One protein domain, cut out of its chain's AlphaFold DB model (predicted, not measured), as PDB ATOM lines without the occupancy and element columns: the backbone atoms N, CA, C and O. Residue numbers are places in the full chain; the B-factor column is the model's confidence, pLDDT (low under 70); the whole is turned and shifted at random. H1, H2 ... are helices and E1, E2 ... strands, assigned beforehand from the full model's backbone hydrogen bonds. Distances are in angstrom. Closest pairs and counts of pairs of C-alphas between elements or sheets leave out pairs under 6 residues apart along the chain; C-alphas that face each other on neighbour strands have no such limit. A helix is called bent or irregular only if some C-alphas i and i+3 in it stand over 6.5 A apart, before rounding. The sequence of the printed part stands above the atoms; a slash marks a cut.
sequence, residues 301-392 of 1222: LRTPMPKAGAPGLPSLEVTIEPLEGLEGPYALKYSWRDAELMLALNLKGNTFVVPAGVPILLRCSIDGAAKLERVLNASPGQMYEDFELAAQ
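AT A GLANCE: This is residues 301 to 392 of the 1222 residues of the protein "FtsX-like permease family protein" of Thermofilum sp (UniProt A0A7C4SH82). A twisted wall of four antiparallel strands has E3 over one face, with E6 farther out on that side; the short helices H1 and H2 lie near opposite edges, by E2 and E5. An unnamed stretch, residues 301 to 315, loops out to one end. The 92 printed residues include six named strands and two named helices, in the order E1 E2 H1 E3 E4 E5 E6 H2; the sheet order is E2 E1 E4 E5, and the class is mixed. The whole is compact, with a radius of gyration of the C-alphas of 13.5 A and spans of 40 by 29 by 21 A.

IN THESE COORDINATES: In the sheet, E1 is residues 316 to 322, 19.8 A long, from C-alpha 316 at (-3.060, 6.904, -4.800); E2 is 333 to 335, 6.6 A; E4 is 359 to 366, 23.2 A; E5 is 370 to 377, 22.8 A. E3 is 351 to 355, 13.5 A, and E6 is 383 to 386, 9.9 A. H1 is 336 to 344, 12.6 A, and irregular: C-alphas 337 and 340 are 8.5 A apart. H2 is 388 to 392, 6.2 A, ending with C-alpha 392 at (2.199, 8.503, -19.256).

HOW THE PARTS SIT: E1 and E4 are antiparallel at 164 degrees, with N 319 and O 363 within hydrogen-bond range at 2.8 A. Hairpin E4 and E5 has N 362 and O 374 at 2.8 A; hairpin E1 and E2 has N 334 and O 318 at 2.8 A. E3 and E6 pair with no named strand but are near each other. The closest C-alphas of E1 and E3, Ile 320 and Val 354, are 7.3 A apart. H1 only grazes the sheet with residues 336 to 342, and H2 with 388 to 392; H1 and H2 are apart. Every O i to N i+4 pair is within hydrogen-bond range in H2, and 3 of 5 in H1.

THE WHOLE: The farthest C-alphas, Pro 311 and Gly 357, are 41.1 A apart. The printed part has no cut, and no link between named elements is long. Residues 306 to 312 and 368 to 371 have pLDDT under 70.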
ATOM      1  N   LEU A 301      -2.182  -2.079 -11.307       86.19
ATOM      2  CA  LEU A 301      -1.494  -0.931 -11.893       86.19
ATOM      3  C   LEU A 301       0.011  -1.213 -11.961       86.19
ATOM      4  O   LEU A 301       0.712  -1.208 -10.947       86.19
ATOM      5  N   ARG A 302       0.548  -1.417 -13.163       82.88
ATOM      6  CA  ARG A 302       1.986  -1.636 -13.391       82.88
ATOM      7  C   ARG A 302       2.715  -0.308 -13.593       82.88
ATOM      8  O   ARG A 302       3.376  -0.087 -14.595       82.88
ATOM      9  N   THR A 303       2.550   0.618 -12.648       75.00
ATOM     10  CA  THR A 303       3.096   1.982 -12.741       75.00
ATOM     11  C   THR A 303       4.160   2.225 -11.676       75.00
ATOM     12  O   THR A 303       3.855   2.089 -10.492       75.00
ATOM     13  N   PRO A 304       5.394   2.632 -12.039       71.38
ATOM     14  CA  PRO A 304       6.340   3.147 -11.057       71.38
ATOM     15  C   PRO A 304       5.796   4.471 -10.519       71.38
ATOM     16  O   PRO A 304       5.620   5.433 -11.266       71.38
ATOM     17  N   MET A 305       5.507   4.521  -9.223       71.69
ATOM     18  CA  MET A 305       4.849   5.678  -8.621       71.69
ATOM     19  C   MET A 305       5.769   6.911  -8.681       71.69
ATOM     20  O   MET A 305       6.851   6.893  -8.085       71.69
ATOM     21  N   PRO A 306       5.402   7.973  -9.425       62.62
ATOM     22  CA  PRO A 306       6.256   9.141  -9.578       62.62
ATOM     23  C   PRO A 306       6.264   9.971  -8.293       62.62
ATOM     24  O   PRO A 306       5.251  10.104  -7.613       62.62
ATOM     25  N   LYS A 307       7.401  10.599  -7.979       59.91
ATOM     26  CA  LYS A 307       7.471  11.628  -6.937       59.91
ATOM     27  C   LYS A 307       7.239  12.990  -7.583       59.91
ATOM     28  O   LYS A 307       8.106  13.473  -8.308       59.91
ATOM     29  N   ALA A 308       6.088  13.609  -7.333       48.25
ATOM     30  CA  ALA A 308       5.635  14.834  -8.003       48.25
ATOM     31  C   ALA A 308       6.372  16.127  -7.570       48.25
ATOM     32  O   ALA A 308       5.760  17.182  -7.442       48.25
ATOM     33  N   GLY A 309       7.680  16.073  -7.289       47.53
ATOM     34  CA  GLY A 309       8.490  17.230  -6.870       47.53
ATOM     35  C   GLY A 309       8.151  17.818  -5.486       47.53
ATOM     36  O   GLY A 309       8.982  18.515  -4.908       47.53
ATOM     37  N   ALA A 310       6.980  17.508  -4.925       44.53
ATOM     38  CA  ALA A 310       6.563  17.891  -3.583       44.53
ATOM     39  C   ALA A 310       7.285  17.062  -2.494       44.53
ATOM     40  O   ALA A 310       7.646  15.899  -2.716       44.53
ATOM     41  N   PRO A 311       7.508  17.633  -1.296       50.72
ATOM     42  CA  PRO A 311       8.074  16.899  -0.172       50.72
ATOM     43  C   PRO A 311       7.058  15.880   0.375       50.72
ATOM     44  O   PRO A 311       6.182  16.227   1.157       50.72
ATOM     45  N   GLY A 312       7.184  14.610  -0.021       62.72
ATOM     46  CA  GLY A 312       6.341  13.512   0.468       62.72
ATOM     47  C   GLY A 312       6.426  12.259  -0.407       62.72
ATOM     48  O   GLY A 312       7.121  12.262  -1.426       62.72
ATOM     49  N   LEU A 313       5.748  11.188   0.015       72.12
ATOM     50  CA  LEU A 313       5.422  10.047  -0.847       72.12
ATOM     51  C   LEU A 313       4.158  10.365  -1.660       72.12
ATOM     52  O   LEU A 313       3.308  11.097  -1.148       72.12
ATOM     53  N   PRO A 314       4.016   9.819  -2.880       76.06
ATOM     54  CA  PRO A 314       2.785   9.964  -3.648       76.06
ATOM     55  C   PRO A 314       1.612   9.292  -2.929       76.06
ATOM     56  O   PRO A 314       1.789   8.343  -2.165       76.06
ATOM     57  N   SER A 315       0.409   9.782  -3.191       78.69
ATOM     58  CA  SER A 315      -0.854   9.226  -2.717       78.69
ATOM     59  C   SER A 315      -1.684   8.734  -3.898       78.69
ATOM     60  O   SER A 315      -1.867   9.449  -4.883       78.69
ATOM     61  N   LEU A 316      -2.183   7.502  -3.801       85.38
ATOM     62  CA  LEU A 316      -3.060   6.904  -4.800       85.38
ATOM     63  C   LEU A 316      -4.472   6.766  -4.228       85.38
ATOM     64  O   LEU A 316      -4.665   6.215  -3.138       85.38
ATOM     65  N   GLU A 317      -5.449   7.240  -4.994       88.00
ATOM     66  CA  GLU A 317      -6.869   7.010  -4.748       88.00
ATOM     67  C   GLU A 317      -7.494   6.341  -5.970       88.00
ATOM     68  O   GLU A 317      -7.407   6.857  -7.086       88.00
ATOM     69  N   VAL A 318      -8.138   5.197  -5.751       88.38
ATOM     70  CA  VAL A 318      -8.875   4.446  -6.767       88.38
ATOM     71  C   VAL A 318     -10.338   4.397  -6.359       88.38
ATOM     72  O   VAL A 318     -10.664   4.000  -5.243       88.38
ATOM     73  N   THR A 319     -11.221   4.814  -7.259       89.38
ATOM     74  CA  THR A 319     -12.675   4.746  -7.085       89.38
ATOM     75  C   THR A 319     -13.259   3.910  -8.211       89.38
ATOM     76  O   THR A 319     -12.926   4.117  -9.376       89.38
ATOM     77  N   ILE A 320     -14.109   2.953  -7.860       89.31
ATOM     78  CA  ILE A 320     -14.800   2.075  -8.798       89.31
ATOM     79  C   ILE A 320     -16.282   2.444  -8.760       89.31
ATOM     80  O   ILE A 320     -16.936   2.312  -7.729       89.31
ATOM     81  N   GLU A 321     -16.810   2.912  -9.884       87.75
ATOM     82  CA  GLU A 321     -18.215   3.288 -10.045       87.75
ATOM     83  C   GLU A 321     -18.916   2.242 -10.923       87.75
ATOM     84  O   GLU A 321     -18.619   2.146 -12.114       87.75
ATOM     85  N   PRO A 322     -19.826   1.422 -10.376       85.75
ATOM     86  CA  PRO A 322     -20.644   0.516 -11.172       85.75
ATOM     87  C   PRO A 322     -21.558   1.316 -12.107       85.75
ATOM     88  O   PRO A 322     -22.232   2.245 -11.666       85.75
ATOM     89  N   LEU A 323     -21.579   0.970 -13.396       84.69
ATOM     90  CA  LEU A 323     -22.454   1.623 -14.382       84.69
ATOM     91  C   LEU A 323     -23.893   1.085 -14.327       84.69
ATOM     92  O   LEU A 323     -24.814   1.713 -14.843       84.69
ATOM     93  N   GLU A 324     -24.079  -0.053 -13.661       81.81
ATOM     94  CA  GLU A 324     -25.366  -0.643 -13.308       81.81
ATOM     95  C   GLU A 324     -25.511  -0.668 -11.780       81.81
ATOM     96  O   GLU A 324     -24.516  -0.724 -11.057       81.81
ATOM     97  N   GLY A 325     -26.745  -0.612 -11.269       71.69
ATOM     98  CA  GLY A 325     -27.015  -0.538  -9.830       71.69
ATOM     99  C   GLY A 325     -26.474  -1.749  -9.064       71.69
ATOM    100  O   GLY A 325     -27.088  -2.814  -9.066       71.69
ATOM    101  N   LEU A 326     -25.337  -1.576  -8.385       80.38
ATOM    102  CA  LEU A 326     -24.756  -2.574  -7.490       80.38
ATOM    103  C   LEU A 326     -25.166  -2.266  -6.045       80.38
ATOM    104  O   LEU A 326     -24.510  -1.493  -5.350       80.38
ATOM    105  N   GLU A 327     -26.265  -2.860  -5.589       73.56
ATOM    106  CA  GLU A 327     -26.722  -2.704  -4.208       73.56
ATOM    107  C   GLU A 327     -25.947  -3.637  -3.266       73.56
ATOM    108  O   GLU A 327     -26.029  -4.863  -3.362       73.56
ATOM    109  N   GLY A 328     -25.186  -3.054  -2.340       78.31
ATOM    110  CA  GLY A 328     -24.518  -3.785  -1.267       78.31
ATOM    111  C   GLY A 328     -23.384  -2.991  -0.614       78.31
ATOM    112  O   GLY A 328     -22.950  -1.969  -1.147       78.31
ATOM    113  N   PRO A 329     -22.878  -3.446   0.544       86.12
ATOM    114  CA  PRO A 329     -21.829  -2.765   1.304       86.12
ATOM    115  C   PRO A 329     -20.424  -3.006   0.712       86.12
ATOM    116  O   PRO A 329     -19.490  -3.330   1.441       86.12
ATOM    117  N   TYR A 330     -20.266  -2.906  -0.612       88.69
ATOM    118  CA  TYR A 330     -19.006  -3.179  -1.312       88.69
ATOM    119  C   TYR A 330     -17.998  -2.034  -1.132       88.69
ATOM    120  O   TYR A 330     -18.309  -0.861  -1.341       88.69
ATOM    121  N   ALA A 331     -16.761  -2.372  -0.773       87.12
ATOM    122  CA  ALA A 331     -15.654  -1.434  -0.634       87.12
ATOM    123  C   ALA A 331     -15.056  -1.119  -2.014       87.12
ATOM    124  O   ALA A 331     -14.090  -1.736  -2.454       87.12
ATOM    125  N   LEU A 332     -15.659  -0.150  -2.703       88.00
ATOM    126  CA  LEU A 332     -15.296   0.252  -4.068       88.00
ATOM    127  C   LEU A 332     -14.327   1.445  -4.133       88.00
ATOM    128  O   LEU A 332     -14.001   1.932  -5.215       88.00
ATOM    129  N   LYS A 333     -13.868   1.932  -2.978       89.44
ATOM    130  CA  LYS A 333     -12.892   3.017  -2.871       89.44
ATOM    131  C   LYS A 333     -11.656   2.526  -2.128       89.44
ATOM    132  O   LYS A 333     -11.756   2.088  -0.986       89.44
ATOM    133  N   TYR A 334     -10.498   2.658  -2.761       89.19
ATOM    134  CA  TYR A 334      -9.199   2.318  -2.193       89.19
ATOM    135  C   TYR A 334      -8.353   3.584  -2.088       89.19
ATOM    136  O   TYR A 334      -8.118   4.265  -3.084       89.19
ATOM    137  N   SER A 335      -7.897   3.917  -0.881       88.31
ATOM    138  CA  SER A 335      -7.024   5.066  -0.642       88.31
ATOM    139  C   SER A 335      -5.827   4.650   0.193       88.31
ATOM    140  O   SER A 335      -5.970   3.973   1.210       88.31
ATOM    141  N   TRP A 336      -4.642   5.130  -0.179       87.12
ATOM    142  CA  TRP A 336      -3.436   4.965   0.640       87.12
ATOM    143  C   TRP A 336      -3.511   5.691   1.992       87.12
ATOM    144  O   TRP A 336      -2.671   5.453   2.861       87.12
ATOM    145  N   ARG A 337      -4.511   6.561   2.190       85.19
ATOM    146  CA  ARG A 337      -4.819   7.152   3.502       85.19
ATOM    147  C   ARG A 337      -5.360   6.111   4.484       85.19
ATOM    148  O   ARG A 337      -5.071   6.208   5.671       85.19
ATOM    149  N   ASP A 338      -6.023   5.073   3.979       85.00
ATOM    150  CA  ASP A 338      -6.565   3.957   4.759       85.00
ATOM    151  C   ASP A 338      -5.613   2.747   4.733       85.00
ATOM    152  O   ASP A 338      -6.018   1.595   4.552       85.00
ATOM    153  N   ALA A 339      -4.310   3.006   4.901       85.56
ATOM    154  CA  ALA A 339      -3.266   1.995   4.736       85.56
ATOM    155  C   ALA A 339      -3.415   0.783   5.670       85.56
ATOM    156  O   ALA A 339      -3.108  -0.336   5.268       85.56
ATOM    157  N   GLU A 340      -3.914   0.988   6.894       84.31
ATOM    158  CA  GLU A 340      -4.197  -0.096   7.845       84.31
ATOM    159  C   GLU A 340      -5.189  -1.108   7.256       84.31
ATOM    160  O   GLU A 340      -4.945  -2.312   7.318       84.31
ATOM    161  N   LEU A 341      -6.271  -0.625   6.634       84.81
ATOM    162  CA  LEU A 341      -7.313  -1.471   6.059       84.81
ATOM    163  C   LEU A 341      -6.811  -2.208   4.816       84.81
ATOM    164  O   LEU A 341      -7.031  -3.408   4.686       84.81
ATOM    165  N   MET A 342      -6.112  -1.508   3.916       88.19
ATOM    166  CA  MET A 342      -5.558  -2.133   2.712       88.19
ATOM    167  C   MET A 342      -4.587  -3.266   3.055       88.19
ATOM    168  O   MET A 342      -4.685  -4.356   2.492       88.19
ATOM    169  N   LEU A 343      -3.698  -3.033   4.023       86.00
ATOM    170  CA  LEU A 343      -2.756  -4.046   4.488       86.00
ATOM    171  C   LEU A 343      -3.465  -5.204   5.208       86.00
ATOM    172  O   LEU A 343      -3.090  -6.354   4.994       86.00
ATOM    173  N   ALA A 344      -4.508  -4.931   6.002       81.44
ATOM    174  CA  ALA A 344      -5.309  -5.969   6.662       81.44
ATOM    175  C   ALA A 344      -6.068  -6.867   5.668       81.44
ATOM    176  O   ALA A 344      -6.268  -8.052   5.923       81.44
ATOM    177  N   LEU A 345      -6.460  -6.329   4.509       86.38
ATOM    178  CA  LEU A 345      -7.084  -7.087   3.420       86.38
ATOM    179  C   LEU A 345      -6.071  -7.769   2.486       86.38
ATOM    180  O   LEU A 345      -6.478  -8.356   1.484       86.38
ATOM    181  N   ASN A 346      -4.772  -7.718   2.810       84.69
ATOM    182  CA  ASN A 346      -3.676  -8.259   2.002       84.69
ATOM    183  C   ASN A 346      -3.577  -7.632   0.593       84.69
ATOM    184  O   ASN A 346      -3.183  -8.285  -0.375       84.69
ATOM    185  N   LEU A 347      -3.947  -6.354   0.462       86.19
ATOM    186  CA  LEU A 347      -3.863  -5.610  -0.794       86.19
ATOM    187  C   LEU A 347      -2.507  -4.901  -0.919       86.19
ATOM    188  O   LEU A 347      -2.049  -4.223   0.004       86.19
ATOM    189  N   LYS A 348      -1.880  -5.013  -2.096       86.44
ATOM    190  CA  LYS A 348      -0.712  -4.198  -2.464       86.44
ATOM    191  C   LYS A 348      -1.148  -2.776  -2.802       86.44
ATOM    192  O   LYS A 348      -2.274  -2.557  -3.242       86.44
ATOM    193  N   GLY A 349      -0.227  -1.816  -2.708       83.44
ATOM    194  CA  GLY A 349      -0.508  -0.423  -3.074       83.44
ATOM    195  C   GLY A 349      -0.924  -0.213  -4.540       83.44
ATOM    196  O   GLY A 349      -1.404   0.866  -4.871       83.44
ATOM    197  N   ASN A 350      -0.765  -1.217  -5.409       87.12
ATOM    198  CA  ASN A 350      -1.127  -1.187  -6.826       87.12
ATOM    199  C   ASN A 350      -2.135  -2.273  -7.256       87.12
ATOM    200  O   ASN A 350      -2.373  -2.419  -8.455       87.12
ATOM    201  N   THR A 351      -2.686  -3.058  -6.326       88.62
ATOM    202  CA  THR A 351      -3.610  -4.161  -6.632       88.62
ATOM    203  C   THR A 351      -4.969  -3.895  -6.002       88.62
ATOM    204  O   THR A 351      -5.065  -3.662  -4.799       88.62
ATOM    205  N   PHE A 352      -6.020  -3.980  -6.814       89.38
ATOM    206  CA  PHE A 352      -7.399  -3.705  -6.413       89.38
ATOM    207  C   PHE A 352      -8.314  -4.830  -6.876       89.38
ATOM    208  O   PHE A 352      -8.058  -5.464  -7.902       89.38
ATOM    209  N   VAL A 353      -9.395  -5.061  -6.135       90.50
ATOM    210  CA  VAL A 353     -10.425  -6.015  -6.542       90.50
ATOM    211  C   VAL A 353     -11.571  -5.245  -7.174       90.50
ATOM    212  O   VAL A 353     -12.110  -4.317  -6.577       90.50
ATOM    213  N   VAL A 354     -11.945  -5.632  -8.387       90.56
ATOM    214  CA  VAL A 354     -13.053  -5.029  -9.128       90.56
ATOM    215  C   VAL A 354     -14.218  -6.020  -9.259       90.56
ATOM    216  O   VAL A 354     -13.960  -7.218  -9.378       90.56
ATOM    217  N   PRO A 355     -15.489  -5.580  -9.242       90.25
ATOM    218  CA  PRO A 355     -16.634  -6.463  -9.478       90.25
ATOM    219  C   PRO A 355     -16.571  -7.151 -10.844       90.25
ATOM    220  O   PRO A 355     -16.311  -6.496 -11.853       90.25
ATOM    221  N   ALA A 356     -16.821  -8.463 -10.884       87.06
ATOM    222  CA  ALA A 356     -16.912  -9.213 -12.132       87.06
ATOM    223  C   ALA A 356     -18.366  -9.347 -12.611       87.06
ATOM    224  O   ALA A 356     -19.288  -9.466 -11.804       87.06
ATOM    225  N   GLY A 357     -18.567  -9.361 -13.930       82.69
ATOM    226  CA  GLY A 357     -19.880  -9.511 -14.566       82.69
ATOM    227  C   GLY A 357     -20.760  -8.257 -14.560       82.69
ATOM    228  O   GLY A 357     -21.907  -8.341 -14.986       82.69
ATOM    229  N   VAL A 358     -20.237  -7.114 -14.101       85.75
ATOM    230  CA  VAL A 358     -20.911  -5.808 -14.120       85.75
ATOM    231  C   VAL A 358     -19.983  -4.797 -14.800       85.75
ATOM    232  O   VAL A 358     -18.798  -4.752 -14.454       85.75
ATOM    233  N   PRO A 359     -20.470  -3.977 -15.747       87.12
ATOM    234  CA  PRO A 359     -19.667  -2.909 -16.321       87.12
ATOM    235  C   PRO A 359     -19.363  -1.841 -15.260       87.12
ATOM    236  O   PRO A 359     -20.262  -1.314 -14.602       87.12
ATOM    237  N   ILE A 360     -18.085  -1.508 -15.095       89.50
ATOM    238  CA  ILE A 360     -17.596  -0.538 -14.109       89.50
ATOM    239  C   ILE A 360     -16.791   0.574 -14.779       89.50
ATOM    240  O   ILE A 360     -16.103   0.347 -15.773       89.50
ATOM    241  N   LEU A 361     -16.835   1.765 -14.192       89.56
ATOM    242  CA  LEU A 361     -15.936   2.878 -14.462       89.56
ATOM    243  C   LEU A 361     -14.889   2.950 -13.347       89.56
ATOM    244  O   LEU A 361     -15.191   3.269 -12.199       89.56
ATOM    245  N   LEU A 362     -13.644   2.650 -13.689       87.94
ATOM    246  CA  LEU A 362     -12.504   2.723 -12.788       87.94
ATOM    247  C   LEU A 362     -11.820   4.082 -12.945       87.94
ATOM    248  O   LEU A 362     -11.377   4.432 -14.039       87.94
ATOM    249  N   ARG A 363     -11.736   4.837 -11.847       88.69
ATOM    250  CA  ARG A 363     -11.044   6.125 -11.750       88.69
ATOM    251  C   ARG A 363      -9.838   5.996 -10.830       88.69
ATOM    252  O   ARG A 363     -10.008   5.826  -9.624       88.69
ATOM    253  N   CYS A 364      -8.632   6.132 -11.367       86.50
ATOM    254  CA  CYS A 364      -7.412   6.234 -10.563       86.50
ATOM    255  C   CYS A 364      -6.911   7.669 -10.568       86.50
ATOM    256  O   CYS A 364      -6.801   8.275 -11.634       86.50
ATOM    257  N   SER A 365      -6.543   8.183  -9.396       83.31
ATOM    258  CA  SER A 365      -5.866   9.466  -9.259       83.31
ATOM    259  C   SER A 365      -4.585   9.355  -8.438       83.31
ATOM    260  O   SER A 365      -4.589   8.760  -7.361       83.31
ATOM    261  N   ILE A 366      -3.493   9.930  -8.951       77.56
ATOM    262  CA  ILE A 366      -2.217  10.070  -8.230       77.56
ATOM    263  C   ILE A 366      -2.047  11.543  -7.861       77.56
ATOM    264  O   ILE A 366      -2.050  12.403  -8.748       77.56
ATOM    265  N   ASP A 367      -1.946  11.833  -6.561       72.75
ATOM    266  CA  ASP A 367      -1.824  13.186  -5.991       72.75
ATOM    267  C   ASP A 367      -2.871  14.187  -6.525       72.75
ATOM    268  O   ASP A 367      -2.623  15.386  -6.645       72.75
ATOM    269  N   GLY A 368      -4.056  13.687  -6.893       66.12
ATOM    270  CA  GLY A 368      -5.157  14.474  -7.456       66.12
ATOM    271  C   GLY A 368      -4.947  15.007  -8.885       66.12
ATOM    272  O   GLY A 368      -5.870  15.624  -9.420       66.12
ATOM    273  N   ALA A 369      -3.788  14.773  -9.518       61.12
ATOM    274  CA  ALA A 369      -3.400  15.397 -10.790       61.12
ATOM    275  C   ALA A 369      -3.444  14.448 -12.003       61.12
ATOM    276  O   ALA A 369      -4.005  14.809 -13.037       61.12
ATOM    277  N   ALA A 370      -2.876  13.242 -11.899       61.38
ATOM    278  CA  ALA A 370      -2.923  12.254 -12.981       61.38
ATOM    279  C   ALA A 370      -4.201  11.424 -12.856       61.38
ATOM    280  O   ALA A 370      -4.409  10.833 -11.799       61.38
ATOM    281  N   LYS A 371      -5.043  11.386 -13.898       68.94
ATOM    282  CA  LYS A 371      -6.318  10.655 -13.903       68.94
ATOM    283  C   LYS A 371      -6.330   9.592 -14.995       68.94
ATOM    284  O   LYS A 371      -6.153   9.916 -16.165       68.94
ATOM    285  N   LEU A 372      -6.572   8.348 -14.603       81.75
ATOM    286  CA  LEU A 372      -6.955   7.267 -15.507       81.75
ATOM    287  C   LEU A 372      -8.445   7.015 -15.310       81.75
ATOM    288  O   LEU A 372      -8.871   6.768 -14.183       81.75
ATOM    289  N   GLU A 373      -9.210   7.053 -16.396       85.69
ATOM    290  CA  GLU A 373     -10.603   6.618 -16.417       85.69
ATOM    291  C   GLU A 373     -10.735   5.465 -17.406       85.69
ATOM    292  O   GLU A 373     -10.381   5.606 -18.578       85.69
ATOM    293  N   ARG A 374     -11.225   4.314 -16.945       85.19
ATOM    294  CA  ARG A 374     -11.401   3.145 -17.806       85.19
ATOM    295  C   ARG A 374     -12.723   2.458 -17.537       85.19
ATOM    296  O   ARG A 374     -13.041   2.134 -16.397       85.19
ATOM    297  N   VAL A 375     -13.467   2.205 -18.608       86.81
ATOM    298  CA  VAL A 375     -14.639   1.334 -18.561       86.81
ATOM    299  C   VAL A 375     -14.168  -0.103 -18.753       86.81
ATOM    300  O   VAL A 375     -13.497  -0.409 -19.738       86.81
ATOM    301  N   LEU A 376     -14.491  -0.974 -17.803       86.44
ATOM    302  CA  LEU A 376     -14.103  -2.381 -17.807       86.44
ATOM    303  C   LEU A 376     -15.340  -3.248 -17.575       86.44
ATOM    304  O   LEU A 376     -16.159  -2.945 -16.714       86.44
ATOM    305  N   ASN A 377     -15.455  -4.349 -18.316       87.12
ATOM    306  CA  ASN A 377     -16.370  -5.434 -17.979       87.12
ATOM    307  C   ASN A 377     -15.526  -6.666 -17.648       87.12
ATOM    308  O   ASN A 377     -14.932  -7.275 -18.540       87.12
ATOM    309  N   ALA A 378     -15.372  -6.942 -16.354       84.94
ATOM    310  CA  ALA A 378     -14.394  -7.900 -15.864       84.94
ATOM    311  C   ALA A 378     -14.966  -9.323 -15.771       84.94
ATOM    312  O   ALA A 378     -16.093  -9.511 -15.310       84.94
ATOM    313  N   SER A 379     -14.175 -10.333 -16.142       86.12
ATOM    314  CA  SER A 379     -14.538 -11.743 -15.935       86.12
ATOM    315  C   SER A 379     -14.085 -12.234 -14.552       86.12
ATOM    316  O   SER A 379     -13.008 -11.836 -14.097       86.12
ATOM    317  N   PRO A 380     -14.842 -13.124 -13.880       85.06
ATOM    318  CA  PRO A 380     -14.470 -13.644 -12.563       85.06
ATOM    319  C   PRO A 380     -13.078 -14.289 -12.554       85.06
ATOM    320  O   PRO A 380     -12.774 -15.108 -13.419       85.06
ATOM    321  N   GLY A 381     -12.237 -13.930 -11.579       78.44
ATOM    322  CA  GLY A 381     -10.895 -14.506 -11.402       78.44
ATOM    323  C   GLY A 381      -9.841 -14.068 -12.429       78.44
ATOM    324  O   GLY A 381      -8.694 -14.503 -12.349       78.44
ATOM    325  N   GLN A 382     -10.190 -13.201 -13.385       86.69
ATOM    326  CA  GLN A 382      -9.239 -12.696 -14.376       86.69
ATOM    327  C   GLN A 382      -8.326 -11.611 -13.771       86.69
ATOM    328  O   GLN A 382      -8.748 -10.817 -12.930       86.69
ATOM    329  N   MET A 383      -7.067 -11.567 -14.213       87.75
ATOM    330  CA  MET A 383      -6.122 -10.492 -13.892       87.75
ATOM    331  C   MET A 383      -6.031  -9.508 -15.062       87.75
ATOM    332  O   MET A 383      -5.808  -9.915 -16.201       87.75
ATOM    333  N   TYR A 384      -6.183  -8.220 -14.769       87.69
ATOM    334  CA  TYR A 384      -6.036  -7.114 -15.709       87.69
ATOM    335  C   TYR A 384      -4.837  -6.270 -15.295       87.69
ATOM    336  O   TYR A 384      -4.835  -5.666 -14.223       87.69
ATOM    337  N   GLU A 385      -3.814  -6.227 -16.144       86.19
ATOM    338  CA  GLU A 385      -2.639  -5.384 -15.934       86.19
ATOM    339  C   GLU A 385      -2.753  -4.113 -16.771       86.19
ATOM    340  O   GLU A 385      -3.008  -4.170 -17.975       86.19
ATOM    341  N   ASP A 386      -2.557  -2.960 -16.134       85.06
ATOM    342  CA  ASP A 386      -2.602  -1.666 -16.806       85.06
ATOM    343  C   ASP A 386      -1.259  -0.941 -16.732       85.06
ATOM    344  O   ASP A 386      -0.736  -0.648 -15.651       85.06
ATOM    345  N   PHE A 387      -0.733  -0.625 -17.915       81.81
ATOM    346  CA  PHE A 387       0.532   0.070 -18.128       81.81
ATOM    347  C   PHE A 387       0.328   1.517 -18.604       81.81
ATOM    348  O   PHE A 387       1.308   2.222 -18.823       81.81
ATOM    349  N   GLU A 388      -0.913   1.991 -18.779       82.25
ATOM    350  CA  GLU A 388      -1.174   3.314 -19.364       82.25
ATOM    351  C   GLU A 388      -0.621   4.447 -18.491       82.25
ATOM    352  O   GLU A 388       0.111   5.309 -18.979       82.25
ATOM    353  N   LEU A 389      -0.883   4.403 -17.181       78.75
ATOM    354  CA  LEU A 389      -0.310   5.362 -16.231       78.75
ATOM    355  C   LEU A 389       1.227   5.292 -16.201       78.75
ATOM    356  O   LEU A 389       1.890   6.324 -16.088       78.75
ATOM    357  N   ALA A 390       1.809   4.104 -16.383       77.19
ATOM    358  CA  ALA A 390       3.254   3.910 -16.477       77.19
ATOM    359  C   ALA A 390       3.829   4.557 -17.739       77.19
ATOM    360  O   ALA A 390       4.853   5.233 -17.676       77.19
ATOM    361  N   ALA A 391       3.150   4.395 -18.875       80.62
ATOM    362  CA  ALA A 391       3.532   4.993 -20.147       80.62
ATOM    363  C   ALA A 391       3.412   6.527 -20.117       80.62
ATOM    364  O   ALA A 391       4.307   7.221 -20.611       80.62
ATOM    365  N   GLN A 392       2.359   7.064 -19.488       81.44
ATOM    366  CA  GLN A 392       2.199   8.503 -19.256       81.44
ATOM    367  C   GLN A 392       3.317   9.046 -18.351       81.44
ATOM    368  O   GLN A 392       3.973  10.026 -18.710       81.44
TER     369      GLN A 392